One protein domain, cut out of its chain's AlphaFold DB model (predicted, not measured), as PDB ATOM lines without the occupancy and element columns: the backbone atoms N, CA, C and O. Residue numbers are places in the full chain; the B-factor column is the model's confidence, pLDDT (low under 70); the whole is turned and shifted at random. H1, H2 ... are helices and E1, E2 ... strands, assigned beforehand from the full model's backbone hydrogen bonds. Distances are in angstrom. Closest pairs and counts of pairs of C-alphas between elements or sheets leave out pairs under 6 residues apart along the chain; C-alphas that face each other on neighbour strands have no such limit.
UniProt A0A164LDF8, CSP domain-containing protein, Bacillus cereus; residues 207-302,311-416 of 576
ATOM      1  N   GLY A 207      -5.435  16.107 -33.916       38.41
ATOM      2  CA  GLY A 207      -6.456  16.326 -32.894       38.41
ATOM      3  C   GLY A 207      -6.422  15.324 -31.740       38.41
ATOM      4  O   GLY A 207      -7.449  14.747 -31.380       38.41
ATOM      5  N   ILE A 208      -5.313  15.323 -30.997       40.62
ATOM      6  CA  ILE A 208      -5.313  15.034 -29.546       40.62
ATOM      7  C   ILE A 208      -6.009  16.204 -28.801       40.62
ATOM      8  O   ILE A 208      -5.555  16.738 -27.797       40.62
ATOM      9  N   LYS A 209      -7.141  16.681 -29.333       39.81
ATOM     10  CA  LYS A 209      -8.026  17.646 -28.673       39.81
ATOM     11  C   LYS A 209      -9.143  16.934 -27.923       39.81
ATOM     12  O   LYS A 209      -9.578  17.441 -26.891       39.81
ATOM     13  N   ASN A 210      -9.530  15.732 -28.349       43.41
ATOM     14  CA  ASN A 210     -10.584  14.951 -27.708       43.41
ATOM     15  C   ASN A 210      -9.973  13.740 -26.990       43.41
ATOM     16  O   ASN A 210      -9.139  13.057 -27.573       43.41
ATOM     17  N   ASN A 211     -10.405  13.467 -25.750       50.03
ATOM     18  CA  ASN A 211     -10.015  12.305 -24.925       50.03
ATOM     19  C   ASN A 211     -10.536  10.965 -25.490       50.03
ATOM     20  O   ASN A 211     -10.855  10.048 -24.746       50.03
ATOM     21  N   GLY A 212     -10.655  10.848 -26.813       49.28
ATOM     22  CA  GLY A 212     -11.290   9.707 -27.443       49.28
ATOM     23  C   GLY A 212     -10.475   8.418 -27.271       49.28
ATOM     24  O   GLY A 212      -9.250   8.476 -27.134       49.28
ATOM     25  N   PRO A 213     -11.123   7.244 -27.386       53.88
ATOM     26  CA  PRO A 213     -10.493   5.927 -27.236       53.88
ATOM     27  C   PRO A 213      -9.191   5.742 -28.034       53.88
ATOM     28  O   PRO A 213      -8.256   5.098 -27.566       53.88
ATOM     29  N   LYS A 214      -9.092   6.378 -29.210       56.31
ATOM     30  CA  LYS A 214      -7.899   6.339 -30.070       56.31
ATOM     31  C   LYS A 214      -6.656   6.957 -29.423       56.31
ATOM     32  O   LYS A 214      -5.562   6.447 -29.624       56.31
ATOM     33  N   SER A 215      -6.798   8.039 -28.653       59.53
ATOM     34  CA  SER A 215      -5.658   8.687 -27.988       59.53
ATOM     35  C   SER A 215      -5.091   7.819 -26.863       59.53
ATOM     36  O   SER A 215      -3.877   7.750 -26.699       59.53
ATOM     37  N   ILE A 216      -5.962   7.111 -26.136       63.81
ATOM     38  CA  ILE A 216      -5.568   6.148 -25.096       63.81
ATOM     39  C   ILE A 216      -4.868   4.942 -25.729       63.81
ATOM     40  O   ILE A 216      -3.821   4.516 -25.251       63.81
ATOM     41  N   GLU A 217      -5.394   4.418 -26.838       64.31
ATOM     42  CA  GLU A 217      -4.780   3.294 -27.553       64.31
ATOM     43  C   GLU A 217      -3.367   3.624 -28.065       64.31
ATOM     44  O   GLU A 217      -2.451   2.810 -27.934       64.31
ATOM     45  N   ILE A 218      -3.166   4.839 -28.588       62.88
ATOM     46  CA  ILE A 218      -1.844   5.333 -28.996       62.88
ATOM     47  C   ILE A 218      -0.900   5.401 -27.787       62.88
ATOM     48  O   ILE A 218       0.222   4.902 -27.868       62.88
ATOM     49  N   ALA A 219      -1.352   5.959 -26.659       66.12
ATOM     50  CA  ALA A 219      -0.551   6.037 -25.436       66.12
ATOM     51  C   ALA A 219      -0.153   4.643 -24.910       66.12
ATOM     52  O   ALA A 219       1.009   4.435 -24.562       66.12
ATOM     53  N   ARG A 220      -1.071   3.663 -24.930       69.81
ATOM     54  CA  ARG A 220      -0.797   2.264 -24.547       69.81
ATOM     55  C   ARG A 220       0.290   1.626 -25.398       69.81
ATOM     56  O   ARG A 220       1.240   1.055 -24.865       69.81
ATOM     57  N   LYS A 221       0.163   1.729 -26.719       67.25
ATOM     58  CA  LYS A 221       1.118   1.132 -27.659       67.25
ATOM     59  C   LYS A 221       2.491   1.802 -27.576       67.25
ATOM     60  O   LYS A 221       3.509   1.117 -27.658       67.25
ATOM     61  N   LEU A 222       2.534   3.111 -27.327       62.97
ATOM     62  CA  LEU A 222       3.784   3.815 -27.044       62.97
ATOM     63  C   LEU A 222       4.432   3.322 -25.761       62.97
ATOM     64  O   LEU A 222       5.585   2.908 -25.789       62.97
ATOM     65  N   TYR A 223       3.687   3.303 -24.658       67.50
ATOM     66  CA  TYR A 223       4.198   2.797 -23.390       67.50
ATOM     67  C   TYR A 223       4.782   1.382 -23.539       67.50
ATOM     68  O   TYR A 223       5.909   1.133 -23.115       67.50
ATOM     69  N   GLN A 224       4.074   0.483 -24.233       67.69
ATOM     70  CA  GLN A 224       4.563  -0.865 -24.541       67.69
ATOM     71  C   GLN A 224       5.874  -0.859 -25.340       67.69
ATOM     72  O   GLN A 224       6.794  -1.598 -24.995       67.69
ATOM     73  N   TYR A 225       5.994  -0.022 -26.374       63.38
ATOM     74  CA  TYR A 225       7.216   0.083 -27.176       63.38
ATOM     75  C   TYR A 225       8.436   0.495 -26.337       63.38
ATOM     76  O   TYR A 225       9.480  -0.150 -26.411       63.38
ATOM     77  N   PHE A 226       8.314   1.535 -25.509       63.78
ATOM     78  CA  PHE A 226       9.423   2.011 -24.672       63.78
ATOM     79  C   PHE A 226       9.825   0.991 -23.605       63.78
ATOM     80  O   PHE A 226      11.017   0.734 -23.428       63.78
ATOM     81  N   VAL A 227       8.842   0.368 -22.943       65.50
ATOM     82  CA  VAL A 227       9.087  -0.693 -21.955       65.50
ATOM     83  C   VAL A 227       9.831  -1.866 -22.598       65.50
ATOM     84  O   VAL A 227      10.825  -2.328 -22.039       65.50
ATOM     85  N   ASN A 228       9.415  -2.307 -23.789       64.50
ATOM     86  CA  ASN A 228      10.048  -3.423 -24.500       64.50
ATOM     87  C   ASN A 228      11.493  -3.132 -24.937       64.50
ATOM     88  O   ASN A 228      12.270  -4.067 -25.114       64.50
ATOM     89  N   ASN A 229      11.862  -1.860 -25.097       58.09
ATOM     90  CA  ASN A 229      13.205  -1.442 -25.506       58.09
ATOM     91  C   ASN A 229      14.074  -0.947 -24.332       58.09
ATOM     92  O   ASN A 229      15.182  -0.467 -24.559       58.09
ATOM     93  N   GLY A 230      13.601  -1.054 -23.081       54.84
ATOM     94  CA  GLY A 230      14.352  -0.620 -21.896       54.84
ATOM     95  C   GLY A 230      14.587   0.894 -21.822       54.84
ATOM     96  O   GLY A 230      15.528   1.340 -21.168       54.84
ATOM     97  N   LEU A 231      13.757   1.684 -22.506       58.38
ATOM     98  CA  LEU A 231      13.896   3.135 -22.602       58.38
ATOM     99  C   LEU A 231      13.024   3.827 -21.555       58.38
ATOM    100  O   LEU A 231      11.839   3.518 -21.410       58.38
ATOM    101  N   SER A 232      13.587   4.820 -20.864       51.78
ATOM    102  CA  SER A 232      12.815   5.691 -19.980       51.78
ATOM    103  C   SER A 232      11.995   6.674 -20.809       51.78
ATOM    104  O   SER A 232      12.517   7.600 -21.430       51.78
ATOM    105  N   LEU A 233      10.678   6.493 -20.801       52.28
ATOM    106  CA  LEU A 233       9.748   7.312 -21.575       52.28
ATOM    107  C   LEU A 233       9.852   8.812 -21.218       52.28
ATOM    108  O   LEU A 233       9.799   9.667 -22.102       52.28
ATOM    109  N   ARG A 234      10.114   9.118 -19.936       49.59
ATOM    110  CA  ARG A 234      10.302  10.482 -19.401       49.59
ATOM    111  C   ARG A 234      11.613  11.151 -19.832       49.59
ATOM    112  O   ARG A 234      11.700  12.374 -19.809       49.59
ATOM    113  N   GLU A 235      12.631  10.382 -20.214       48.34
ATOM    114  CA  GLU A 235      13.921  10.929 -20.667       48.34
ATOM    115  C   GLU A 235      13.907  11.297 -22.159       48.34
ATOM    116  O   GLU A 235      14.605  12.224 -22.569       48.34
ATOM    117  N   TYR A 236      13.076  10.623 -22.964       43.88
ATOM    118  CA  TYR A 236      13.046  10.766 -24.428       43.88
ATOM    119  C   TYR A 236      11.911  11.656 -24.953       43.88
ATOM    120  O   TYR A 236      12.048  12.307 -25.996       43.88
ATOM    121  N   ILE A 237      10.795  11.729 -24.227       44.03
ATOM    122  CA  ILE A 237       9.631  12.542 -24.582       44.03
ATOM    123  C   ILE A 237       9.652  13.811 -23.719       44.03
ATOM    124  O   ILE A 237       8.881  13.967 -22.787       44.03
ATOM    125  N   LYS A 238      10.536  14.763 -24.045       42.28
ATOM    126  CA  LYS A 238      10.285  16.180 -23.716       42.28
ATOM    127  C   LYS A 238       9.316  16.734 -24.754       42.28
ATOM    128  O   LYS A 238       9.718  17.443 -25.677       42.28
ATOM    129  N   VAL A 239       8.062  16.310 -24.678       44.34
ATOM    130  CA  VAL A 239       6.988  16.931 -25.452       44.34
ATOM    131  C   VAL A 239       6.393  18.002 -24.555       44.34
ATOM    132  O   VAL A 239       6.091  17.752 -23.398       44.34
ATOM    133  N   ASP A 240       6.276  19.217 -25.076       46.88
ATOM    134  CA  ASP A 240       5.804  20.404 -24.351       46.88
ATOM    135  C   ASP A 240       4.267  20.358 -24.152       46.88
ATOM    136  O   ASP A 240       3.546  21.311 -24.441       46.88
ATOM    137  N   SER A 241       3.735  19.196 -23.752       59.38
ATOM    138  CA  SER A 241       2.305  18.886 -23.679       59.38
ATOM    139  C   SER A 241       1.993  18.148 -22.377       59.38
ATOM    140  O   SER A 241       2.015  16.918 -22.313       59.38
ATOM    141  N   LYS A 242       1.614  18.909 -21.336       64.44
ATOM    142  CA  LYS A 242       1.179  18.386 -20.021       64.44
ATOM    143  C   LYS A 242       0.108  17.293 -20.125       64.44
ATOM    144  O   LYS A 242       0.009  16.425 -19.260       64.44
ATOM    145  N   ARG A 243      -0.711  17.343 -21.180       64.75
ATOM    146  CA  ARG A 243      -1.780  16.378 -21.464       64.75
ATOM    147  C   ARG A 243      -1.245  15.014 -21.896       64.75
ATOM    148  O   ARG A 243      -1.838  13.992 -21.554       64.75
ATOM    149  N   PHE A 244      -0.168  14.988 -22.673       66.25
ATOM    150  CA  PHE A 244       0.418  13.741 -23.148       66.25
ATOM    151  C   PHE A 244       1.132  13.005 -22.009       66.25
ATOM    152  O   PHE A 244       0.906  11.811 -21.816       66.25
ATOM    153  N   ASP A 245       1.869  13.751 -21.183       68.81
ATOM    154  CA  ASP A 245       2.485  13.243 -19.948       68.81
ATOM    155  C   ASP A 245       1.443  12.661 -18.986       68.81
ATOM    156  O   ASP A 245       1.653  11.597 -18.394       68.81
ATOM    157  N   PHE A 246       0.280  13.312 -18.883       74.50
ATOM    158  CA  PHE A 246      -0.848  12.805 -18.111       74.50
ATOM    159  C   PHE A 246      -1.350  11.453 -18.647       74.50
ATOM    160  O   PHE A 246      -1.433  10.492 -17.885       74.50
ATOM    161  N   LEU A 247      -1.648  11.346 -19.950       71.12
ATOM    162  CA  LEU A 247      -2.146  10.101 -20.561       71.12
ATOM    163  C   LEU A 247      -1.164   8.936 -20.391       71.12
ATOM    164  O   LEU A 247      -1.580   7.826 -20.063       71.12
ATOM    165  N   LEU A 248       0.129   9.187 -20.585       72.62
ATOM    166  CA  LEU A 248       1.176   8.183 -20.398       72.62
ATOM    167  C   LEU A 248       1.275   7.724 -18.945       72.62
ATOM    168  O   LEU A 248       1.368   6.525 -18.689       72.62
ATOM    169  N   SER A 249       1.194   8.662 -18.003       76.62
ATOM    170  CA  SER A 249       1.181   8.333 -16.578       76.62
ATOM    171  C   SER A 249      -0.055   7.510 -16.200       76.62
ATOM    172  O   SER A 249       0.042   6.613 -15.370       76.62
ATOM    173  N   MET A 250      -1.214   7.750 -16.829       79.88
ATOM    174  CA  MET A 250      -2.419   6.944 -16.578       79.88
ATOM    175  C   MET A 250      -2.269   5.516 -17.096       79.88
ATOM    176  O   MET A 250      -2.665   4.577 -16.414       79.88
ATOM    177  N   VAL A 251      -1.665   5.351 -18.276       77.12
ATOM    178  CA  VAL A 251      -1.339   4.035 -18.843       77.12
ATOM    179  C   VAL A 251      -0.347   3.279 -17.956       77.12
ATOM    180  O   VAL A 251      -0.489   2.077 -17.759       77.12
ATOM    181  N   GLU A 252       0.642   3.964 -17.382       78.69
ATOM    182  CA  GLU A 252       1.583   3.348 -16.442       78.69
ATOM    183  C   GLU A 252       0.875   2.805 -15.188       78.69
ATOM    184  O   GLU A 252       1.139   1.676 -14.772       78.69
ATOM    185  N   LEU A 253      -0.086   3.565 -14.652       80.06
ATOM    186  CA  LEU A 253      -0.910   3.172 -13.505       80.06
ATOM    187  C   LEU A 253      -1.881   2.013 -13.806       80.06
ATOM    188  O   LEU A 253      -2.408   1.412 -12.868       80.06
ATOM    189  N   GLU A 254      -2.093   1.632 -15.074       82.31
ATOM    190  CA  GLU A 254      -2.929   0.466 -15.412       82.31
ATOM    191  C   GLU A 254      -2.379  -0.841 -14.822       82.31
ATOM    192  O   GLU A 254      -3.141  -1.778 -14.581       82.31
ATOM    193  N   LYS A 255      -1.069  -0.911 -14.548       80.12
ATOM    194  CA  LYS A 255      -0.441  -2.068 -13.889       80.12
ATOM    195  C   LYS A 255      -0.950  -2.281 -12.465       80.12
ATOM    196  O   LYS A 255      -1.095  -3.427 -12.043       80.12
ATOM    197  N   ASP A 256      -1.234  -1.191 -11.762       81.19
ATOM    198  CA  ASP A 256      -1.577  -1.207 -10.343       81.19
ATOM    199  C   ASP A 256      -3.101  -1.174 -10.124       81.19
ATOM    200  O   ASP A 256      -3.609  -1.785  -9.185       81.19
ATOM    201  N   PHE A 257      -3.853  -0.511 -11.014       79.56
ATOM    202  CA  PHE A 257      -5.295  -0.259 -10.843       79.56
ATOM    203  C   PHE A 257      -6.183  -0.890 -11.931       79.56
ATOM    204  O   PHE A 257      -7.416  -0.879 -11.824       79.56
ATOM    205  N   GLY A 258      -5.567  -1.506 -12.943       81.00
ATOM    206  CA  GLY A 258      -6.217  -2.149 -14.083       81.00
ATOM    207  C   GLY A 258      -6.629  -1.175 -15.188       81.00
ATOM    208  O   GLY A 258      -6.094  -0.079 -15.280       81.00
ATOM    209  N   GLU A 259      -7.544  -1.580 -16.075       79.75
ATOM    210  CA  GLU A 259      -7.774  -0.861 -17.335       79.75
ATOM    211  C   GLU A 259      -8.249   0.580 -17.095       79.75
ATOM    212  O   GLU A 259      -9.293   0.825 -16.478       79.75
ATOM    213  N   PHE A 260      -7.498   1.536 -17.635       74.06
ATOM    214  CA  PHE A 260      -7.846   2.943 -17.636       74.06
ATOM    215  C   PHE A 260      -8.880   3.219 -18.736       74.06
ATOM    216  O   PHE A 260      -8.718   2.816 -19.890       74.06
ATOM    217  N   LYS A 261      -9.965   3.916 -18.398       70.06
ATOM    218  CA  LYS A 261     -10.984   4.368 -19.361       70.06
ATOM    219  C   LYS A 261     -11.112   5.882 -19.294       70.06
ATOM    220  O   LYS A 261     -10.699   6.481 -18.311       70.06
ATOM    221  N   GLU A 262     -11.634   6.464 -20.378       63.59
ATOM    222  CA  GLU A 262     -11.662   7.903 -20.678       63.59
ATOM    223  C   GLU A 262     -11.565   8.829 -19.454       63.59
ATOM    224  O   GLU A 262     -12.351   8.758 -18.510       63.59
ATOM    225  N   VAL A 263     -10.585   9.738 -19.508       61.25
ATOM    226  CA  VAL A 263     -10.406  10.796 -18.517       61.25
ATOM    227  C   VAL A 263     -11.649  11.682 -18.561       61.25
ATOM    228  O   VAL A 263     -11.917  12.309 -19.595       61.25
ATOM    229  N   ALA A 264     -12.371  11.793 -17.445       55.00
ATOM    230  CA  ALA A 264     -13.299  12.897 -17.242       55.00
ATOM    231  C   ALA A 264     -12.519  14.192 -17.523       55.00
ATOM    232  O   ALA A 264     -11.543  14.471 -16.843       55.00
ATOM    233  N   SER A 265     -12.862  14.870 -18.626       52.00
ATOM    234  CA  SER A 265     -12.136  15.980 -19.265       52.00
ATOM    235  C   SER A 265     -10.914  16.499 -18.486       52.00
ATOM    236  O   SER A 265     -11.094  17.341 -17.617       52.00
ATOM    237  N   PHE A 266      -9.694  16.033 -18.797       53.75
ATOM    238  CA  PHE A 266      -8.456  16.667 -18.312       53.75
ATOM    239  C   PHE A 266      -8.564  18.189 -18.483       53.75
ATOM    240  O   PHE A 266      -8.640  18.687 -19.612       53.75
ATOM    241  N   VAL A 267      -8.634  18.913 -17.364       57.25
ATOM    242  CA  VAL A 267      -8.710  20.374 -17.351       57.25
ATOM    243  C   VAL A 267      -7.320  20.890 -17.026       57.25
ATOM    244  O   VAL A 267      -6.853  20.786 -15.898       57.25
ATOM    245  N   GLU A 268      -6.671  21.490 -18.020       53.09
ATOM    246  CA  GLU A 268      -5.274  21.947 -17.956       53.09
ATOM    247  C   GLU A 268      -4.999  22.968 -16.827       53.09
ATOM    248  O   GLU A 268      -3.858  23.128 -16.401       53.09
ATOM    249  N   ASN A 269      -6.056  23.603 -16.300       56.91
ATOM    250  CA  ASN A 269      -6.012  24.582 -15.206       56.91
ATOM    251  C   ASN A 269      -6.459  24.031 -13.833       56.91
ATOM    252  O   ASN A 269      -6.625  24.813 -12.900       56.91
ATOM    253  N   GLN A 270      -6.702  22.724 -13.691       63.59
ATOM    254  CA  GLN A 270      -6.987  22.100 -12.392       63.59
ATOM    255  C   GLN A 270      -5.714  21.479 -11.808       63.59
ATOM    256  O   GLN A 270      -4.880  20.959 -12.544       63.59
ATOM    257  N   SER A 271      -5.562  21.510 -10.483       71.94
ATOM    258  CA  SER A 271      -4.458  20.833  -9.783       71.94
ATOM    259  C   SER A 271      -4.655  19.317  -9.692       71.94
ATOM    260  O   SER A 271      -3.692  18.578  -9.522       71.94
ATOM    261  N   VAL A 272      -5.895  18.845  -9.832       74.12
ATOM    262  CA  VAL A 272      -6.281  17.440  -9.688       74.12
ATOM    263  C   VAL A 272      -7.238  17.065 -10.813       74.12
ATOM    264  O   VAL A 272      -8.156  17.830 -11.102       74.12
ATOM    265  N   THR A 273      -7.052  15.891 -11.417       73.81
ATOM    266  CA  THR A 273      -7.964  15.332 -12.424       73.81
ATOM    267  C   THR A 273      -8.651  14.068 -11.899       73.81
ATOM    268  O   THR A 273      -7.970  13.153 -11.423       73.81
ATOM    269  N   PRO A 274      -9.986  13.967 -12.009       74.25
ATOM    270  CA  PRO A 274     -10.703  12.724 -11.770       74.25
ATOM    271  C   PRO A 274     -10.457  11.693 -12.876       74.25
ATOM    272  O   PRO A 274     -10.526  11.994 -14.068       74.25
ATOM    273  N   VAL A 275     -10.196  10.452 -12.472       76.69
ATOM    274  CA  VAL A 275      -9.794   9.352 -13.361       76.69
ATOM    275  C   VAL A 275     -10.639   8.112 -13.119       76.69
ATOM    276  O   VAL A 275     -11.096   7.878 -12.000       76.69
ATOM    277  N   ILE A 276     -10.848   7.310 -14.164       77.25
ATOM    278  CA  ILE A 276     -11.609   6.063 -14.076       77.25
ATOM    279  C   ILE A 276     -10.693   4.882 -14.390       77.25
ATOM    280  O   ILE A 276     -10.248   4.711 -15.524       77.25
ATOM    281  N   PHE A 277     -10.476   4.027 -13.393       78.81
ATOM    282  CA  PHE A 277      -9.784   2.744 -13.540       78.81
ATOM    283  C   PHE A 277     -10.760   1.615 -13.231       78.81
ATOM    284  O   PHE A 277     -11.389   1.621 -12.173       78.81
ATOM    285  N   ASN A 278     -10.938   0.660 -14.151       81.44
ATOM    286  CA  ASN A 278     -11.865  -0.467 -13.982       81.44
ATOM    287  C   ASN A 278     -13.271  -0.039 -13.491       81.44
ATOM    288  O   ASN A 278     -13.849  -0.651 -12.592       81.44
ATOM    289  N   ASN A 279     -13.826   1.033 -14.075       76.12
ATOM    290  CA  ASN A 279     -15.109   1.656 -13.702       76.12
ATOM    291  C   ASN A 279     -15.176   2.239 -12.273       76.12
ATOM    292  O   ASN A 279     -16.274   2.487 -11.766       76.12
ATOM    293  N   LYS A 280     -14.030   2.474 -11.624       79.75
ATOM    294  CA  LYS A 280     -13.942   3.144 -10.326       79.75
ATOM    295  C   LYS A 280     -13.288   4.516 -10.437       79.75
ATOM    296  O   LYS A 280     -12.290   4.673 -11.133       79.75
ATOM    297  N   LEU A 281     -13.836   5.485  -9.713       80.25
ATOM    298  CA  LEU A 281     -13.331   6.845  -9.594       80.25
ATOM    299  C   LEU A 281     -12.115   6.905  -8.671       80.25
ATOM    300  O   LEU A 281     -12.215   6.520  -7.502       80.25
ATOM    301  N   GLY A 282     -11.018   7.453  -9.185       79.31
ATOM    302  CA  GLY A 282      -9.871   7.934  -8.420       79.31
ATOM    303  C   GLY A 282      -9.574   9.407  -8.721       79.31
ATOM    304  O   GLY A 282     -10.207  10.021  -9.584       79.31
ATOM    305  N   LEU A 283      -8.593   9.972  -8.020       77.56
ATOM    306  CA  LEU A 283      -8.067  11.318  -8.269       77.56
ATOM    307  C   LEU A 283      -6.565  11.251  -8.494       77.56
ATOM    308  O   LEU A 283      -5.862  10.562  -7.752       77.56
ATOM    309  N   VAL A 284      -6.078  12.022  -9.459       77.38
ATOM    310  CA  VAL A 284      -4.653  12.148  -9.772       77.38
ATOM    311  C   VAL A 284      -4.231  13.605  -9.686       77.38
ATOM    312  O   VAL A 284      -4.913  14.486 -10.198       77.38
ATOM    313  N   ASP A 285      -3.090  13.843  -9.055       77.06
ATOM    314  CA  ASP A 285      -2.412  15.133  -9.040       77.06
ATOM    315  C   ASP A 285      -1.858  15.463 -10.435       77.06
ATOM    316  O   ASP A 285      -1.116  14.672 -11.014       77.06
ATOM    317  N   ASN A 286      -2.196  16.625 -10.990       73.62
ATOM    318  CA  ASN A 286      -1.828  16.977 -12.364       73.62
ATOM    319  C   ASN A 286      -0.365  17.410 -12.533       73.62
ATOM    320  O   ASN A 286       0.097  17.507 -13.669       73.62
ATOM    321  N   GLU A 287       0.355  17.689 -11.444       73.62
ATOM    322  CA  GLU A 287       1.766  18.086 -11.489       73.62
ATOM    323  C   GLU A 287       2.697  16.887 -11.304       73.62
ATOM    324  O   GLU A 287       3.726  16.770 -11.966       73.62
ATOM    325  N   THR A 288       2.334  15.982 -10.399       77.75
ATOM    326  CA  THR A 288       3.137  14.809 -10.036       77.75
ATOM    327  C   THR A 288       2.672  13.529 -10.721       77.75
ATOM    328  O   THR A 288       3.410  12.540 -10.716       77.75
ATOM    329  N   TYR A 289       1.462  13.534 -11.289       75.25
ATOM    330  CA  TYR A 289       0.775  12.381 -11.879       75.25
ATOM    331  C   TYR A 289       0.580  11.212 -10.909       75.25
ATOM    332  O   TYR A 289       0.382  10.069 -11.318       75.25
ATOM    333  N   ARG A 290       0.642  11.490  -9.604       77.12
ATOM    334  CA  ARG A 290       0.421  10.502  -8.552       77.12
ATOM    335  C   ARG A 290      -1.047  10.444  -8.183       77.12
ATOM    336  O   ARG A 290      -1.751  11.452  -8.200       77.12
ATOM    337  N   ILE A 291      -1.486   9.259  -7.792       76.00
ATOM    338  CA  ILE A 291      -2.824   9.064  -7.250       76.00
ATOM    339  C   ILE A 291      -2.922   9.768  -5.894       76.00
ATOM    340  O   ILE A 291      -2.153   9.490  -4.977       76.00
ATOM    341  N   ILE A 292      -3.882  10.685  -5.792       77.69
ATOM    342  CA  ILE A 292      -4.296  11.342  -4.546       77.69
ATOM    343  C   ILE A 292      -5.386  10.512  -3.866       77.69
ATOM    344  O   ILE A 292      -5.410  10.393  -2.644       77.69
ATOM    345  N   LEU A 293      -6.298   9.947  -4.662       75.25
ATOM    346  CA  LEU A 293      -7.380   9.090  -4.190       75.25
ATOM    347  C   LEU A 293      -7.395   7.815  -5.019       75.25
ATOM    348  O   LEU A 293      -7.642   7.869  -6.226       75.25
ATOM    349  N   GLU A 294      -7.167   6.681  -4.362       81.75
ATOM    350  CA  GLU A 294      -7.239   5.379  -5.018       81.75
ATOM    351  C   GLU A 294      -8.621   5.159  -5.653       81.75
ATOM    352  O   GLU A 294      -9.628   5.578  -5.068       81.75
ATOM    353  N   PRO A 295      -8.700   4.495  -6.822       79.50
ATOM    354  CA  PRO A 295      -9.949   4.125  -7.484       79.50
ATOM    355  C   PRO A 295     -10.879   3.303  -6.582       79.50
ATOM    356  O   PRO A 295     -10.862   2.071  -6.569       79.50
ATOM    357  N   THR A 296     -11.711   4.000  -5.811       74.31
ATOM    358  CA  THR A 296     -12.481   3.414  -4.705       74.31
ATOM    359  C   THR A 296     -13.944   3.255  -5.085       74.31
ATOM    360  O   THR A 296     -14.543   2.208  -4.831       74.31
ATOM    361  N   TYR A 297     -14.520   4.274  -5.728       75.06
ATOM    362  CA  TYR A 297     -15.961   4.353  -5.925       75.06
ATOM    363  C   TYR A 297     -16.379   3.889  -7.318       75.06
ATOM    364  O   TYR A 297     -15.984   4.495  -8.305       75.06
ATOM    365  N   GLY A 298     -17.218   2.862  -7.421       73.25
ATOM    366  CA  GLY A 298     -17.802   2.443  -8.693       73.25
ATOM    367  C   GLY A 298     -18.739   3.509  -9.264       73.25
ATOM    368  O   GLY A 298     -19.538   4.081  -8.526       73.25
ATOM    369  N   ILE A 299     -18.697   3.749 -10.571       71.38
ATOM    370  CA  ILE A 299     -19.596   4.689 -11.259       71.38
ATOM    371  C   ILE A 299     -20.548   3.903 -12.179       71.38
ATOM    372  O   ILE A 299     -20.109   3.037 -12.936       71.38
ATOM    373  N   LYS A 300     -21.853   4.220 -12.155       62.03
ATOM    374  CA  LYS A 300     -22.786   3.945 -13.269       62.03
ATOM    375  C   LYS A 300     -23.509   5.243 -13.627       62.03
ATOM    376  O   LYS A 300     -24.151   5.838 -12.772       62.03
ATOM    377  N   GLY A 301     -23.436   5.656 -14.886       50.34
ATOM    378  CA  GLY A 301     -24.088   6.862 -15.410       50.34
ATOM    379  C   GLY A 301     -23.564   7.169 -16.813       50.34
ATOM    380  O   GLY A 301     -22.477   6.703 -17.131       50.34
ATOM    381  N   PRO A 302     -24.348   7.844 -17.671       40.34
ATOM    382  CA  PRO A 302     -24.374   7.636 -19.117       40.34
ATOM    383  C   PRO A 302     -23.009   7.868 -19.755       40.34
ATOM    384  O   PRO A 302     -22.331   8.848 -19.449       40.34
ATOM    385  N   GLN A 311     -22.763  19.055 -11.660       62.12
ATOM    386  CA  GLN A 311     -22.004  19.469 -10.475       62.12
ATOM    387  C   GLN A 311     -21.709  18.268  -9.573       62.12
ATOM    388  O   GLN A 311     -20.622  18.183  -9.007       62.12
ATOM    389  N   LYS A 312     -22.647  17.313  -9.485       81.44
ATOM    390  CA  LYS A 312     -22.520  16.104  -8.665       81.44
ATOM    391  C   LYS A 312     -22.779  14.847  -9.492       81.44
ATOM    392  O   LYS A 312     -23.579  14.859 -10.422       81.44
ATOM    393  N   THR A 313     -22.074  13.761  -9.193       81.50
ATOM    394  CA  THR A 313     -22.164  12.493  -9.934       81.50
ATOM    395  C   THR A 313     -22.459  11.332  -8.988       81.50
ATOM    396  O   THR A 313     -21.771  11.209  -7.973       81.50
ATOM    397  N   PRO A 314     -23.440  10.462  -9.300       84.88
ATOM    398  CA  PRO A 314     -23.669   9.235  -8.549       84.88
ATOM    399  C   PRO A 314     -22.444   8.322  -8.548       84.88
ATOM    400  O   PRO A 314     -21.927   7.931  -9.597       84.88
ATOM    401  N   VAL A 315     -22.000   7.962  -7.349       85.06
ATOM    402  CA  VAL A 315     -20.871   7.060  -7.109       85.06
ATOM    403  C   VAL A 315     -21.287   5.976  -6.124       85.06
ATOM    404  O   VAL A 315     -22.216   6.176  -5.350       85.06
ATOM    405  N   SER A 316     -20.623   4.826  -6.139       84.31
ATOM    406  CA  SER A 316     -20.954   3.694  -5.274       84.31
ATOM    407  C   SER A 316     -19.738   3.152  -4.534       84.31
ATOM    408  O   SER A 316     -18.662   3.022  -5.102       84.31
ATOM    409  N   SER A 317     -19.897   2.803  -3.265       85.12
ATOM    410  CA  SER A 317     -18.897   2.113  -2.448       85.12
ATOM    411  C   SER A 317     -19.584   1.001  -1.668       85.12
ATOM    412  O   SER A 317     -20.672   1.200  -1.132       85.12
ATOM    413  N   ASN A 318     -18.984  -0.193  -1.644       84.31
ATOM    414  CA  ASN A 318     -19.530  -1.378  -0.965       84.31
ATOM    415  C   ASN A 318     -20.997  -1.694  -1.330       84.31
ATOM    416  O   ASN A 318     -21.780  -2.127  -0.491       84.31
ATOM    417  N   GLY A 319     -21.382  -1.460  -2.591       82.50
ATOM    418  CA  GLY A 319     -22.742  -1.707  -3.083       82.50
ATOM    419  C   GLY A 319     -23.777  -0.639  -2.713       82.50
ATOM    420  O   GLY A 319     -24.940  -0.784  -3.087       82.50
ATOM    421  N   MET A 320     -23.366   0.433  -2.032       87.62
ATOM    422  CA  MET A 320     -24.209   1.571  -1.670       87.62
ATOM    423  C   MET A 320     -23.814   2.805  -2.484       87.62
ATOM    424  O   MET A 320     -22.642   3.012  -2.773       87.62
ATOM    425  N   TRP A 321     -24.786   3.629  -2.842       88.94
ATOM    426  CA  TRP A 321     -24.674   4.826  -3.661       88.94
ATOM    427  C   TRP A 321     -24.616   6.091  -2.817       88.94
ATOM    428  O   TRP A 321     -25.254   6.160  -1.765       88.94
ATOM    429  N   GLY A 322     -23.871   7.076  -3.312       89.31
ATOM    430  CA  GLY A 322     -23.721   8.441  -2.813       89.31
ATOM    431  C   GLY A 322     -23.477   9.413  -3.972       89.31
ATOM    432  O   GLY A 322     -23.627   9.045  -5.138       89.31
ATOM    433  N   LEU A 323     -23.084  10.651  -3.664       88.69
ATOM    434  CA  LEU A 323     -22.816  11.692  -4.661       88.69
ATOM    435  C   LEU A 323     -21.411  12.258  -4.494       88.69
ATOM    436  O   LEU A 323     -21.030  12.689  -3.407       88.69
ATOM    437  N   TRP A 324     -20.666  12.303  -5.592       84.81
ATOM    438  CA  TRP A 324     -19.353  12.931  -5.677       84.81
ATOM    439  C   TRP A 324     -19.447  14.335  -6.262       84.81
ATOM    440  O   TRP A 324     -20.191  14.550  -7.214       84.81
ATOM    441  N   ASP A 325     -18.665  15.266  -5.730       82.50
ATOM    442  CA  ASP A 325     -18.526  16.634  -6.212       82.50
ATOM    443  C   ASP A 325     -17.145  16.856  -6.836       82.50
ATOM    444  O   ASP A 325     -16.119  16.765  -6.157       82.50
ATOM    445  N   PHE A 326     -17.122  17.176  -8.130       74.00
ATOM    446  CA  PHE A 326     -15.885  17.449  -8.864       74.00
ATOM    447  C   PHE A 326     -15.336  18.863  -8.646       74.00
ATOM    448  O   PHE A 326     -14.163  19.096  -8.925       74.00
ATOM    449  N   GLU A 327     -16.136  19.805  -8.137       74.62
ATOM    450  CA  GLU A 327     -15.655  21.144  -7.781       74.62
ATOM    451  C   GLU A 327     -14.869  21.100  -6.465       74.62
ATOM    452  O   GLU A 327     -13.804  21.706  -6.351       74.62
ATOM    453  N   THR A 328     -15.366  20.351  -5.475       79.12
ATOM    454  CA  THR A 328     -14.728  20.247  -4.150       79.12
ATOM    455  C   THR A 328     -13.833  19.020  -3.976       79.12
ATOM    456  O   THR A 328     -13.105  18.948  -2.983       79.12
ATOM    457  N   ASN A 329     -13.857  18.072  -4.921       74.12
ATOM    458  CA  ASN A 329     -13.168  16.777  -4.847       74.12
ATOM    459  C   ASN A 329     -13.507  15.988  -3.568       74.12
ATOM    460  O   ASN A 329     -12.634  15.389  -2.933       74.12
ATOM    461  N   LYS A 330     -14.782  16.011  -3.167       82.75
ATOM    462  CA  LYS A 330     -15.303  15.333  -1.971       82.75
ATOM    463  C   LYS A 330     -16.653  14.683  -2.261       82.75
ATOM    464  O   LYS A 330     -17.329  15.019  -3.230       82.75
ATOM    465  N   LEU A 331     -17.079  13.776  -1.382       84.88
ATOM    466  CA  LEU A 331     -18.469  13.326  -1.370       84.88
ATOM    467  C   LEU A 331     -19.370  14.496  -0.958       84.88
ATOM    468  O   LEU A 331     -19.228  15.032   0.139       84.88
ATOM    469  N   ALA A 332     -20.305  14.868  -1.828       88.81
ATOM    470  CA  ALA A 332     -21.427  15.725  -1.464       88.81
ATOM    471  C   ALA A 332     -22.486  14.961  -0.670       88.81
ATOM    472  O   ALA A 332     -23.183  15.546   0.151       88.81
ATOM    473  N   ALA A 333     -22.586  13.651  -0.900       90.38
ATOM    474  CA  ALA A 333     -23.493  12.780  -0.179       90.38
ATOM    475  C   ALA A 333     -22.846  11.403   0.030       90.38
ATOM    476  O   ALA A 333     -22.277  10.827  -0.899       90.38
ATOM    477  N   GLU A 334     -22.906  10.879   1.254       91.69
ATOM    478  CA  GLU A 334     -22.271   9.606   1.615       91.69
ATOM    479  C   GLU A 334     -22.875   8.407   0.871       91.69
ATOM    480  O   GLU A 334     -24.048   8.408   0.503       91.69
ATOM    481  N   CYS A 335     -22.078   7.349   0.686       88.88
ATOM    482  CA  CYS A 335     -22.532   6.110   0.057       88.88
ATOM    483  C   CYS A 335     -23.408   5.283   1.012       88.88
ATOM    484  O   CYS A 335     -22.915   4.366   1.667       88.88
ATOM    485  N   LYS A 336     -24.701   5.612   1.105       93.19
ATOM    486  CA  LYS A 336     -25.644   4.980   2.048       93.19
ATOM    487  C   LYS A 336     -26.994   4.573   1.452       93.19
ATOM    488  O   LYS A 336     -27.844   4.073   2.185       93.19
ATOM    489  N   TRP A 337     -27.198   4.736   0.144       93.00
ATOM    490  CA  TRP A 337     -28.449   4.363  -0.536       93.00
ATOM    491  C   TRP A 337     -28.278   3.131  -1.424       93.00
ATOM    492  O   TRP A 337     -27.216   2.898  -1.975       93.00
ATOM    493  N   ASN A 338     -29.308   2.314  -1.610       92.25
ATOM    494  CA  ASN A 338     -29.237   1.164  -2.519       92.25
ATOM    495  C   ASN A 338     -29.324   1.569  -4.002       92.25
ATOM    496  O   ASN A 338     -28.878   0.810  -4.858       92.25
ATOM    497  N   SER A 339     -29.878   2.748  -4.302       89.62
ATOM    498  CA  SER A 339     -29.804   3.409  -5.613       89.62
ATOM    499  C   SER A 339     -29.767   4.929  -5.439       89.62
ATOM    500  O   SER A 339     -30.324   5.445  -4.466       89.62
ATOM    501  N   CYS A 340     -29.130   5.627  -6.379       89.50
ATOM    502  CA  CYS A 340     -29.123   7.084  -6.495       89.50
ATOM    503  C   CYS A 340     -29.126   7.461  -7.983       89.50
ATOM    504  O   CYS A 340     -28.126   7.277  -8.676       89.50
ATOM    505  N   GLU A 341     -30.245   7.980  -8.477       86.44
ATOM    506  CA  GLU A 341     -30.480   8.233  -9.899       86.44
ATOM    507  C   GLU A 341     -30.779   9.709 -10.142       86.44
ATOM    508  O   GLU A 341     -31.576  10.317  -9.433       86.44
ATOM    509  N   TYR A 342     -30.134  10.296 -11.148       84.38
ATOM    510  CA  TYR A 342     -30.338  11.699 -11.495       84.38
ATOM    511  C   TYR A 342     -31.659  11.903 -12.247       84.38
ATOM    512  O   TYR A 342     -31.933  11.232 -13.244       84.38
ATOM    513  N   ASP A 343     -32.452  12.868 -11.792       83.69
ATOM    514  CA  ASP A 343     -33.697  13.305 -12.412       83.69
ATOM    515  C   ASP A 343     -33.475  14.621 -13.175       83.69
ATOM    516  O   ASP A 343     -33.358  15.705 -12.598       83.69
ATOM    517  N   LEU A 344     -33.473  14.511 -14.505       78.50
ATOM    518  CA  LEU A 344     -33.261  15.615 -15.443       78.50
ATOM    519  C   LEU A 344     -34.338  16.707 -15.388       78.50
ATOM    520  O   LEU A 344     -34.064  17.836 -15.798       78.50
ATOM    521  N   TYR A 345     -35.559  16.385 -14.954       79.19
ATOM    522  CA  TYR A 345     -36.681  17.331 -14.978       79.19
ATOM    523  C   TYR A 345     -36.616  18.335 -13.838       79.19
ATOM    524  O   TYR A 345     -37.069  19.470 -13.974       79.19
ATOM    525  N   THR A 346     -36.071  17.902 -12.709       83.25
ATOM    526  CA  THR A 346     -36.081  18.657 -11.455       83.25
ATOM    527  C   THR A 346     -34.678  18.977 -10.948       83.25
ATOM    528  O   THR A 346     -34.562  19.565  -9.880       83.25
ATOM    529  N   ASP A 347     -33.640  18.598 -11.704       86.19
ATOM    530  CA  ASP A 347     -32.224  18.795 -11.373       86.19
ATOM    531  C   ASP A 347     -31.885  18.322  -9.952       86.19
ATOM    532  O   ASP A 347     -31.428  19.067  -9.088       86.19
ATOM    533  N   SER A 348     -32.221  17.065  -9.681       90.25
ATOM    534  CA  SER A 348     -32.169  16.467  -8.344       90.25
ATOM    535  C   SER A 348     -31.952  14.955  -8.451       90.25
ATOM    536  O   SER A 348     -31.860  14.425  -9.558       90.25
ATOM    537  N   TYR A 349     -31.864  14.236  -7.330       91.62
ATOM    538  CA  TYR A 349     -31.560  12.801  -7.328       91.62
ATOM    539  C   TYR A 349     -32.630  12.002  -6.593       91.62
ATOM    540  O   TYR A 349     -32.948  12.295  -5.442       91.62
ATOM    541  N   LEU A 350     -33.176  10.975  -7.244       92.44
ATOM    542  CA  LEU A 350     -34.018   9.963  -6.612       92.44
ATOM    543  C   LEU A 350     -33.122   8.969  -5.867       92.44
ATOM    544  O   LEU A 350     -32.235   8.361  -6.464       92.44
ATOM    545  N   ILE A 351     -33.377   8.781  -4.575       94.56
ATOM    546  CA  ILE A 351     -32.654   7.825  -3.730       94.56
ATOM    547  C   ILE A 351     -33.576   6.699  -3.281       94.56
ATOM    548  O   ILE A 351     -34.755   6.915  -2.991       94.56
ATOM    549  N   VAL A 352     -33.027   5.487  -3.205       94.62
ATOM    550  CA  VAL A 352     -33.770   4.283  -2.811       94.62
ATOM    551  C   VAL A 352     -33.053   3.580  -1.669       94.62
ATOM    552  O   VAL A 352     -31.854   3.325  -1.754       94.62
ATOM    553  N   VAL A 353     -33.793   3.217  -0.623       93.50
ATOM    554  CA  VAL A 353     -33.325   2.414   0.514       93.50
ATOM    555  C   VAL A 353     -34.073   1.085   0.531       93.50
ATOM    556  O   VAL A 353     -35.294   1.039   0.393       93.50
ATOM    557  N   ARG A 354     -33.344  -0.016   0.698       90.69
ATOM    558  CA  ARG A 354     -33.868  -1.371   0.866       90.69
ATOM    559  C   ARG A 354     -33.524  -1.843   2.267       90.69
ATOM    560  O   ARG A 354     -32.350  -1.998   2.591       90.69
ATOM    561  N   ASN A 355     -34.543  -2.096   3.077       82.56
ATOM    562  CA  ASN A 355     -34.372  -2.772   4.353       82.56
ATOM    563  C   ASN A 355     -34.559  -4.281   4.121       82.56
ATOM    564  O   ASN A 355     -35.625  -4.669   3.653       82.56
ATOM    565  N   PRO A 356     -33.572  -5.143   4.430       81.88
ATOM    566  CA  PRO A 356     -33.710  -6.595   4.268       81.88
ATOM    567  C   PRO A 356     -34.892  -7.202   5.036       81.88
ATOM    568  O   PRO A 356     -35.344  -8.287   4.691       81.88
ATOM    569  N   ASN A 357     -35.379  -6.506   6.069       84.62
ATOM    570  CA  ASN A 357     -36.511  -6.929   6.892       84.62
ATOM    571  C   ASN A 357     -37.864  -6.384   6.397       84.62
ATOM    572  O   ASN A 357     -38.877  -6.611   7.054       84.62
ATOM    573  N   GLU A 358     -37.896  -5.640   5.288       82.06
ATOM    574  CA  GLU A 358     -39.120  -5.087   4.704       82.06
ATOM    575  C   GLU A 358     -39.301  -5.565   3.262       82.06
ATOM    576  O   GLU A 358     -38.362  -5.590   2.468       82.06
ATOM    577  N   ASP A 359     -40.545  -5.867   2.887       82.12
ATOM    578  CA  ASP A 359     -40.875  -6.336   1.534       82.12
ATOM    579  C   ASP A 359     -40.738  -5.243   0.459       82.12
ATOM    580  O   ASP A 359     -40.727  -5.532  -0.740       82.12
ATOM    581  N   LYS A 360     -40.682  -3.966   0.861       87.12
ATOM    582  CA  LYS A 360     -40.739  -2.816  -0.050       87.12
ATOM    583  C   LYS A 360     -39.563  -1.875   0.158       87.12
ATOM    584  O   LYS A 360     -39.159  -1.582   1.278       87.12
ATOM    585  N   SER A 361     -39.043  -1.366  -0.957       92.50
ATOM    586  CA  SER A 361     -38.058  -0.282  -0.937       92.50
ATOM    587  C   SER A 361     -38.718   1.031  -0.522       92.50
ATOM    588  O   SER A 361     -39.895   1.250  -0.813       92.50
ATOM    589  N   LYS A 362     -37.942   1.913   0.107       95.94
ATOM    590  CA  LYS A 362     -38.349   3.275   0.448       95.94
ATOM    591  C   LYS A 362     -37.635   4.288  -0.439       95.94
ATOM    592  O   LYS A 362     -36.463   4.114  -0.770       95.94
ATOM    593  N   PHE A 363     -38.348   5.336  -0.822       96.44
ATOM    594  CA  PHE A 363     -37.936   6.325  -1.811       96.44
ATOM    595  C   PHE A 363     -37.837   7.706  -1.170       96.44
ATOM    596  O   PHE A 363     -38.685   8.081  -0.358       96.44
ATOM    597  N   GLY A 364     -36.806   8.454  -1.551       96.31
ATOM    598  CA  GLY A 364     -36.564   9.833  -1.135       96.31
ATOM    599  C   GLY A 364     -35.919  10.645  -2.257       96.31
ATOM    600  O   GLY A 364     -35.705  10.137  -3.359       96.31
ATOM    601  N   LYS A 365     -35.578  11.902  -1.976       95.81
ATOM    602  CA  LYS A 365     -34.912  12.799  -2.923       95.81
ATOM    603  C   LYS A 365     -33.833  13.644  -2.271       95.81
ATOM    604  O   LYS A 365     -34.029  14.172  -1.177       95.81
ATOM    605  N   LEU A 366     -32.755  13.844  -3.016       94.19
ATOM    606  CA  LEU A 366     -31.734  14.853  -2.757       94.19
ATOM    607  C   LEU A 366     -31.889  15.996  -3.762       94.19
ATOM    608  O   LEU A 366     -32.251  15.728  -4.905       94.19
ATOM    609  N   ASP A 367     -31.598  17.233  -3.377       90.94
ATOM    610  CA  ASP A 367     -31.491  18.363  -4.304       90.94
ATOM    611  C   ASP A 367     -30.263  18.223  -5.228       90.94
ATOM    612  O   ASP A 367     -29.461  17.292  -5.103       90.94
ATOM    613  N   GLY A 368     -30.085  19.162  -6.162       87.25
ATOM    614  CA  GLY A 368     -28.929  19.186  -7.066       87.25
ATOM    615  C   GLY A 368     -27.567  19.290  -6.359       87.25
ATOM    616  O   GLY A 368     -26.545  18.927  -6.943       87.25
ATOM    617  N   GLN A 369     -27.539  19.736  -5.097       87.88
ATOM    618  CA  GLN A 369     -26.337  19.829  -4.264       87.88
ATOM    619  C   GLN A 369     -26.073  18.560  -3.440       87.88
ATOM    620  O   GLN A 369     -24.991  18.429  -2.864       87.88
ATOM    621  N   GLY A 370     -27.010  17.609  -3.424       89.00
ATOM    622  CA  GLY A 370     -26.939  16.378  -2.644       89.00
ATOM    623  C   GLY A 370     -27.526  16.485  -1.234       89.00
ATOM    624  O   GLY A 370     -27.338  15.570  -0.434       89.00
ATOM    625  N   VAL A 371     -28.240  17.569  -0.921       91.88
ATOM    626  CA  VAL A 371     -28.936  17.759   0.358       91.88
ATOM    627  C   VAL A 371     -30.288  17.054   0.318       91.88
ATOM    628  O   VAL A 371     -31.029  17.161  -0.654       91.88
ATOM    629  N   GLU A 372     -30.633  16.325   1.378       93.75
ATOM    630  CA  GLU A 372     -31.913  15.620   1.470       93.75
ATOM    631  C   GLU A 372     -33.099  16.599   1.497       93.75
ATOM    632  O   GLU A 372     -33.245  17.381   2.434       93.75
ATOM    633  N   MET A 373     -33.956  16.529   0.473       95.38
ATOM    634  CA  MET A 373     -35.221  17.277   0.399       95.38
ATOM    635  C   MET A 373     -36.410  16.428   0.844       95.38
ATOM    636  O   MET A 373     -37.354  16.935   1.444       95.38
ATOM    637  N   ILE A 374     -36.392  15.138   0.492       96.88
ATOM    638  CA  ILE A 374     -37.446  14.181   0.827       96.88
ATOM    639  C   ILE A 374     -36.772  12.968   1.471       96.88
ATOM    640  O   ILE A 374     -36.014  12.276   0.783       96.88
ATOM    641  N   PRO A 375     -37.043  12.672   2.752       95.56
ATOM    642  CA  PRO A 375     -36.437  11.529   3.423       95.56
ATOM    643  C   PRO A 375     -36.889  10.210   2.776       95.56
ATOM    644  O   PRO A 375     -38.052  10.100   2.371       95.56
ATOM    645  N   PRO A 376     -36.025   9.179   2.701       95.31
ATOM    646  CA  PRO A 376     -36.349   7.891   2.095       95.31
ATOM    647  C   PRO A 376     -37.219   7.017   3.012       95.31
ATOM    648  O   PRO A 376     -36.815   5.942   3.444       95.31
ATOM    649  N   ILE A 377     -38.423   7.496   3.328       94.81
ATOM    650  CA  ILE A 377     -39.409   6.838   4.204       94.81
ATOM    651  C   ILE A 377     -40.726   6.518   3.485       94.81
ATOM    652  O   ILE A 377     -41.639   5.954   4.093       94.81
ATOM    653  N   TYR A 378     -40.848   6.913   2.217       96.31
ATOM    654  CA  TYR A 378     -42.062   6.772   1.416       96.31
ATOM    655  C   TYR A 378     -42.020   5.501   0.575       96.31
ATOM    656  O   TYR A 378     -40.964   5.102   0.100       96.31
ATOM    657  N   ASP A 379     -43.172   4.881   0.347       95.56
ATOM    658  CA  ASP A 379     -43.312   3.722  -0.541       95.56
ATOM    659  C   ASP A 379     -43.138   4.100  -2.017       95.56
ATOM    660  O   ASP A 379     -42.819   3.245  -2.839       95.56
ATOM    661  N   ASN A 380     -43.378   5.370  -2.364       95.00
ATOM    662  CA  ASN A 380     -43.136   5.918  -3.695       95.00
ATOM    663  C   ASN A 380     -43.013   7.451  -3.642       95.00
ATOM    664  O   ASN A 380     -43.672   8.098  -2.824       95.00
ATOM    665  N   VAL A 381     -42.210   8.022  -4.541       96.12
ATOM    666  CA  VAL A 381     -42.050   9.467  -4.760       96.12
ATOM    667  C   VAL A 381     -41.990   9.704  -6.266       96.12
ATOM    668  O   VAL A 381     -41.085   9.202  -6.929       96.12
ATOM    669  N   TYR A 382     -42.921  10.483  -6.818       93.50
ATOM    670  CA  TYR A 382     -42.877  10.864  -8.234       93.50
ATOM    671  C   TYR A 382     -43.263  12.324  -8.447       93.50
ATOM    672  O   TYR A 382     -44.029  12.914  -7.686       93.50
ATOM    673  N   TYR A 383     -42.716  12.920  -9.503       93.75
ATOM    674  CA  TYR A 383     -42.981  14.304  -9.871       93.75
ATOM    675  C   TYR A 383     -44.246  14.417 -10.731       93.75
ATOM    676  O   TYR A 383     -44.418  13.688 -11.706       93.75
ATOM    677  N   SER A 384     -45.131  15.349 -10.383       92.44
ATOM    678  CA  SER A 384     -46.282  15.728 -11.200       92.44
ATOM    679  C   SER A 384     -45.969  17.019 -11.951       92.44
ATOM    680  O   SER A 384     -45.925  18.088 -11.347       92.44
ATOM    681  N   GLU A 385     -45.814  16.948 -13.275       90.62
ATOM    682  CA  GLU A 385     -45.587  18.141 -14.108       90.62
ATOM    683  C   GLU A 385     -46.747  19.145 -14.026       90.62
ATOM    684  O   GLU A 385     -46.539  20.358 -14.060       90.62
ATOM    685  N   VAL A 386     -47.974  18.636 -13.881       91.69
ATOM    686  CA  VAL A 386     -49.195  19.448 -13.835       91.69
ATOM    687  C   VAL A 386     -49.294  20.223 -12.519       91.69
ATOM    688  O   VAL A 386     -49.668  21.395 -12.523       91.69
ATOM    689  N   LEU A 387     -48.948  19.591 -11.393       91.56
ATOM    690  CA  LEU A 387     -48.944  20.232 -10.072       91.56
ATOM    691  C   LEU A 387     -47.621  20.933  -9.743       91.56
ATOM    692  O   LEU A 387     -47.563  21.695  -8.783       91.56
ATOM    693  N   LYS A 388     -46.558  20.676 -10.518       92.31
ATOM    694  CA  LYS A 388     -45.184  21.130 -10.256       92.31
ATOM    695  C   LYS A 388     -44.729  20.802  -8.831       92.31
ATOM    696  O   LYS A 388     -44.200  21.651  -8.121       92.31
ATOM    697  N   SER A 389     -45.014  19.582  -8.386       94.12
ATOM    698  CA  SER A 389     -44.759  19.095  -7.025       94.12
ATOM    699  C   SER A 389     -44.573  17.579  -7.033       94.12
ATOM    700  O   SER A 389     -44.982  16.900  -7.979       94.12
ATOM    701  N   TYR A 390     -43.969  17.043  -5.979       95.81
ATOM    702  CA  TYR A 390     -43.852  15.612  -5.735       95.81
ATOM    703  C   TYR A 390     -45.094  15.079  -5.029       95.81
ATOM    704  O   TYR A 390     -45.508  15.599  -3.991       95.81
ATOM    705  N   ILE A 391     -45.663  14.007  -5.573       96.62
ATOM    706  CA  ILE A 391     -46.659  13.198  -4.876       96.62
ATOM    707  C   ILE A 391     -45.911  12.054  -4.198       96.62
ATOM    708  O   ILE A 391     -45.142  11.327  -4.835       96.62
ATOM    709  N   VAL A 392     -46.126  11.920  -2.893       97.81
ATOM    710  CA  VAL A 392     -45.496  10.889  -2.065       97.81
ATOM    711  C   VAL A 392     -46.542   9.918  -1.553       97.81
ATOM    712  O   VAL A 392     -47.656  10.325  -1.234       97.81
ATOM    713  N   HIS A 393     -46.192   8.638  -1.475       96.88
ATOM    714  CA  HIS A 393     -47.084   7.583  -1.001       96.88
ATOM    715  C   HIS A 393     -46.511   6.926   0.243       96.88
ATOM    716  O   HIS A 393     -45.325   6.599   0.275       96.88
ATOM    717  N   LYS A 394     -47.350   6.693   1.248       95.31
ATOM    718  CA  LYS A 394     -46.980   5.920   2.433       95.31
ATOM    719  C   LYS A 394     -48.218   5.289   3.060       95.31
ATOM    720  O   LYS A 394     -49.208   5.980   3.285       95.31
ATOM    721  N   ASP A 395     -48.157   3.986   3.321       92.06
ATOM    722  CA  ASP A 395     -49.195   3.229   4.041       92.06
ATOM    723  C   ASP A 395     -50.600   3.368   3.412       92.06
ATOM    724  O   ASP A 395     -51.620   3.406   4.095       92.06
ATOM    725  N   GLY A 396     -50.660   3.465   2.077       91.88
ATOM    726  CA  GLY A 396     -51.910   3.626   1.316       91.88
ATOM    727  C   GLY A 396     -52.436   5.062   1.217       91.88
ATOM    728  O   GLY A 396     -53.433   5.296   0.532       91.88
ATOM    729  N   TYR A 397     -51.754   6.023   1.837       97.31
ATOM    730  CA  TYR A 397     -52.087   7.441   1.783       97.31
ATOM    731  C   TYR A 397     -51.097   8.226   0.920       97.31
ATOM    732  O   TYR A 397     -49.984   7.772   0.644       97.31
ATOM    733  N   MET A 398     -51.526   9.403   0.478       97.81
ATOM    734  CA  MET A 398     -50.790  10.310  -0.391       97.81
ATOM    735  C   MET A 398     -50.547  11.653   0.294       97.81
ATOM    736  O   MET A 398     -51.419  12.182   0.981       97.81
ATOM    737  N   GLY A 399     -49.363  12.211   0.067       97.62
ATOM    738  CA  GLY A 399     -48.980  13.562   0.454       97.62
ATOM    739  C   GLY A 399     -48.480  14.348  -0.754       97.62
ATOM    740  O   GLY A 399     -48.213  13.784  -1.818       97.62
ATOM    741  N   LEU A 400     -48.338  15.657  -0.576       97.69
ATOM    742  CA  LEU A 400     -47.809  16.566  -1.588       97.69
ATOM    743  C   LEU A 400     -46.637  17.336  -0.989       97.69
ATOM    744  O   LEU A 400     -46.783  17.971   0.055       97.69
ATOM    745  N   ILE A 401     -45.490  17.290  -1.653       97.25
ATOM    746  CA  ILE A 401     -44.277  18.012  -1.269       97.25
ATOM    747  C   ILE A 401     -43.859  18.858  -2.465       97.25
ATOM    748  O   ILE A 401     -43.847  18.365  -3.591       97.25
ATOM    749  N   ASP A 402     -43.548  20.132  -2.259       94.00
ATOM    750  CA  ASP A 402     -43.083  20.963  -3.367       94.00
ATOM    751  C   ASP A 402     -41.654  20.607  -3.808       94.00
ATOM    752  O   ASP A 402     -40.963  19.782  -3.205       94.00
ATOM    753  N   ILE A 403     -41.195  21.231  -4.894       91.06
ATOM    754  CA  ILE A 403     -39.864  20.962  -5.452       91.06
ATOM    755  C   ILE A 403     -38.704  21.337  -4.519       91.06
ATOM    756  O   ILE A 403     -37.603  20.848  -4.738       91.06
ATOM    757  N   GLY A 404     -38.940  22.182  -3.510       90.56
ATOM    758  CA  GLY A 404     -37.952  22.569  -2.503       90.56
ATOM    759  C   GLY A 404     -37.981  21.694  -1.250       90.56
ATOM    760  O   GLY A 404     -37.258  21.984  -0.301       90.56
ATOM    761  N   GLY A 405     -38.818  20.651  -1.214       92.31
ATOM    762  CA  GLY A 405     -38.946  19.753  -0.065       92.31
ATOM    763  C   GLY A 405     -39.945  20.218   1.001       92.31
ATOM    764  O   GLY A 405     -40.068  19.577   2.044       92.31
ATOM    765  N   VAL A 406     -40.698  21.301   0.775       94.94
ATOM    766  CA  VAL A 406     -41.703  21.759   1.746       94.94
ATOM    767  C   VAL A 406     -42.969  20.921   1.613       94.94
ATOM    768  O   VAL A 406     -43.594  20.857   0.551       94.94
ATOM    769  N   VAL A 407     -43.385  20.300   2.716       96.44
ATOM    770  CA  VAL A 407     -44.625  19.517   2.778       96.44
ATOM    771  C   VAL A 407     -45.834  20.446   2.654       96.44
ATOM    772  O   VAL A 407     -46.081  21.281   3.523       96.44
ATOM    773  N   ARG A 408     -46.603  20.279   1.574       96.81
ATOM    774  CA  ARG A 408     -47.840  21.019   1.279       96.81
ATOM    775  C   ARG A 408     -49.079  20.288   1.776       96.81
ATOM    776  O   ARG A 408     -49.995  20.920   2.286       96.81
ATOM    777  N   ILE A 409     -49.098  18.962   1.658       96.81
ATOM    778  CA  ILE A 409     -50.171  18.098   2.160       96.81
ATOM    779  C   ILE A 409     -49.525  16.910   2.867       96.81
ATOM    780  O   ILE A 409     -48.667  16.238   2.289       96.81
ATOM    781  N   ARG A 410     -49.919  16.665   4.120       95.31
ATOM    782  CA  ARG A 410     -49.318  15.633   4.974       95.31
ATOM    783  C   ARG A 410     -49.960  14.266   4.736       95.31
ATOM    784  O   ARG A 410     -51.139  14.178   4.417       95.31
ATOM    785  N   ILE A 411     -49.199  13.193   4.955       93.81
ATOM    786  CA  ILE A 411     -49.714  11.815   4.857       93.81
ATOM    787  C   ILE A 411     -50.748  11.543   5.956       93.81
ATOM    788  O   ILE A 411     -51.754  10.875   5.708       93.81
ATOM    789  N   GLU A 412     -50.536  12.101   7.152       91.81
ATOM    790  CA  GLU A 412     -51.438  11.953   8.307       91.81
ATOM    791  C   GLU A 412     -52.849  12.505   8.051       91.81
ATOM    792  O   GLU A 412     -53.795  12.147   8.755       91.81
ATOM    793  N   ASP A 413     -53.022  13.322   7.006       89.06
ATOM    794  CA  ASP A 413     -54.342  13.769   6.576       89.06
ATOM    795  C   ASP A 413     -55.188  12.613   6.019       89.06
ATOM    796  O   ASP A 413     -56.394  12.789   5.850       89.06
ATOM    797  N   GLY A 414     -54.622  11.423   5.781       94.06
ATOM    798  CA  GLY A 414     -55.369  10.227   5.385       94.06
ATOM    799  C   GLY A 414     -55.956  10.323   3.973       94.06
ATOM    800  O   GLY A 414     -57.008   9.747   3.686       94.06
ATOM    801  N   ILE A 415     -55.309  11.102   3.106       97.06
ATOM    802  CA  ILE A 415     -55.730  11.327   1.723       97.06
ATOM    803  C   ILE A 415     -55.371  10.100   0.888       97.06
ATOM    804  O   ILE A 415     -54.220   9.690   0.848       97.06
ATOM    805  N   SER A 416     -56.345   9.506   0.205       96.75
ATOM    806  CA  SER A 416     -56.155   8.316  -0.632       96.75
ATOM    807  C   SER A 416     -55.882   8.637  -2.102       96.75
ATOM    808  O   SER A 416     -55.486   7.748  -2.853       96.75
TER     809      SER A 416
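AT A GLANCE: This is residues 207 to 302 and 311 to 416 of the 576 residues of the protein "CSP domain-containing protein" of Bacillus cereus (UniProt A0A164LDF8). Antiparallel sheets are stacked face to face in a row along a rod, with three helices, H1, H2 and H3, at one end and H3 on the first sheet. The first sheet, E1 to E6, is curled and bends at E3; E7 to E10 and then E11 to E14 continue the row. The printed part has 202 residues with three named helices followed by fourteen named strands, class mixed; each sheet's strands run across it in chain order. The whole is loose, with a radius of gyration of the C-alphas of 22.3 A and spans of 76 by 34 by 25 A.

HOW THE PARTS SIT: H1, residues 213 to 228, touches H3, residues 242 to 257, with residues 216 to 223 alone, the C-alphas of Ala 219 and Leu 248 closest at 5.7 A, only just about perpendicular at 71 degrees. H2, residues 233 to 236, is close to H1 but not clearly touching, Phe 226 and Leu 233 having the closest C-alphas at 6.1 A. Every O i to N i+4 pair is within hydrogen-bond range in H1, 10 of 12 in H3; H2 is too short for one. H3 is on the first sheet, making two layers, helix and sheet, at a height of 9.6 A. E1, residues 272 to 277, E2, 280 to 285, and E3, 291 to 299, form a meander, successive strands in hairpins, with N 273 to O 284 at 2.8 A and N 283 to O 293 at 2.9 A. E3 bends by 60 degrees at residue 296 and pairs with E4, residues 312 to 317, N 298 to O 316 being 2.7 A. E4, E5, residues 320 to 325, and E6, 330 to 337, form another meander, with N 313 to O 324 at 2.8 A and N 323 to O 333 at 2.9 A. The meander E7, residues 339 to 343, E8, 348 to 353, E9, 362 to 366, and E10, 372 to 378, faces this sheet, the facing parts 10.9 A centre to centre; N 341 to O 350 is 2.9 A. The meander E11, residues 380 to 384, E12, 389 to 394, E13, 397 to 402, and E14, 407 to 409, faces E7 to E10 at 10.8 A, completing a stack of sheets, face to face in turn; N 392 to O 399 is 3.0 A.

IN THESE COORDINATES: H1 begins at C-alpha 213 (-10.493, 5.927, -27.236) and is 22.7 A long; H3 is 21.8 A and E3 17.8 A. E14 ends at C-alpha 409 (-50.171, 18.098, 2.160).

THE WHOLE: The C-alphas of Asn 229 and Asp 413, farthest apart, are 76.3 A apart. Residues 303 to 310 are not printed, a gap of 14.8 A between C-alphas 302 and 311. The link H3 to E1 is long. Mean pLDDT of the printed part is 78.6, under 70 at residues 207 to 245, 262 to 270, 300 to 302 and 311.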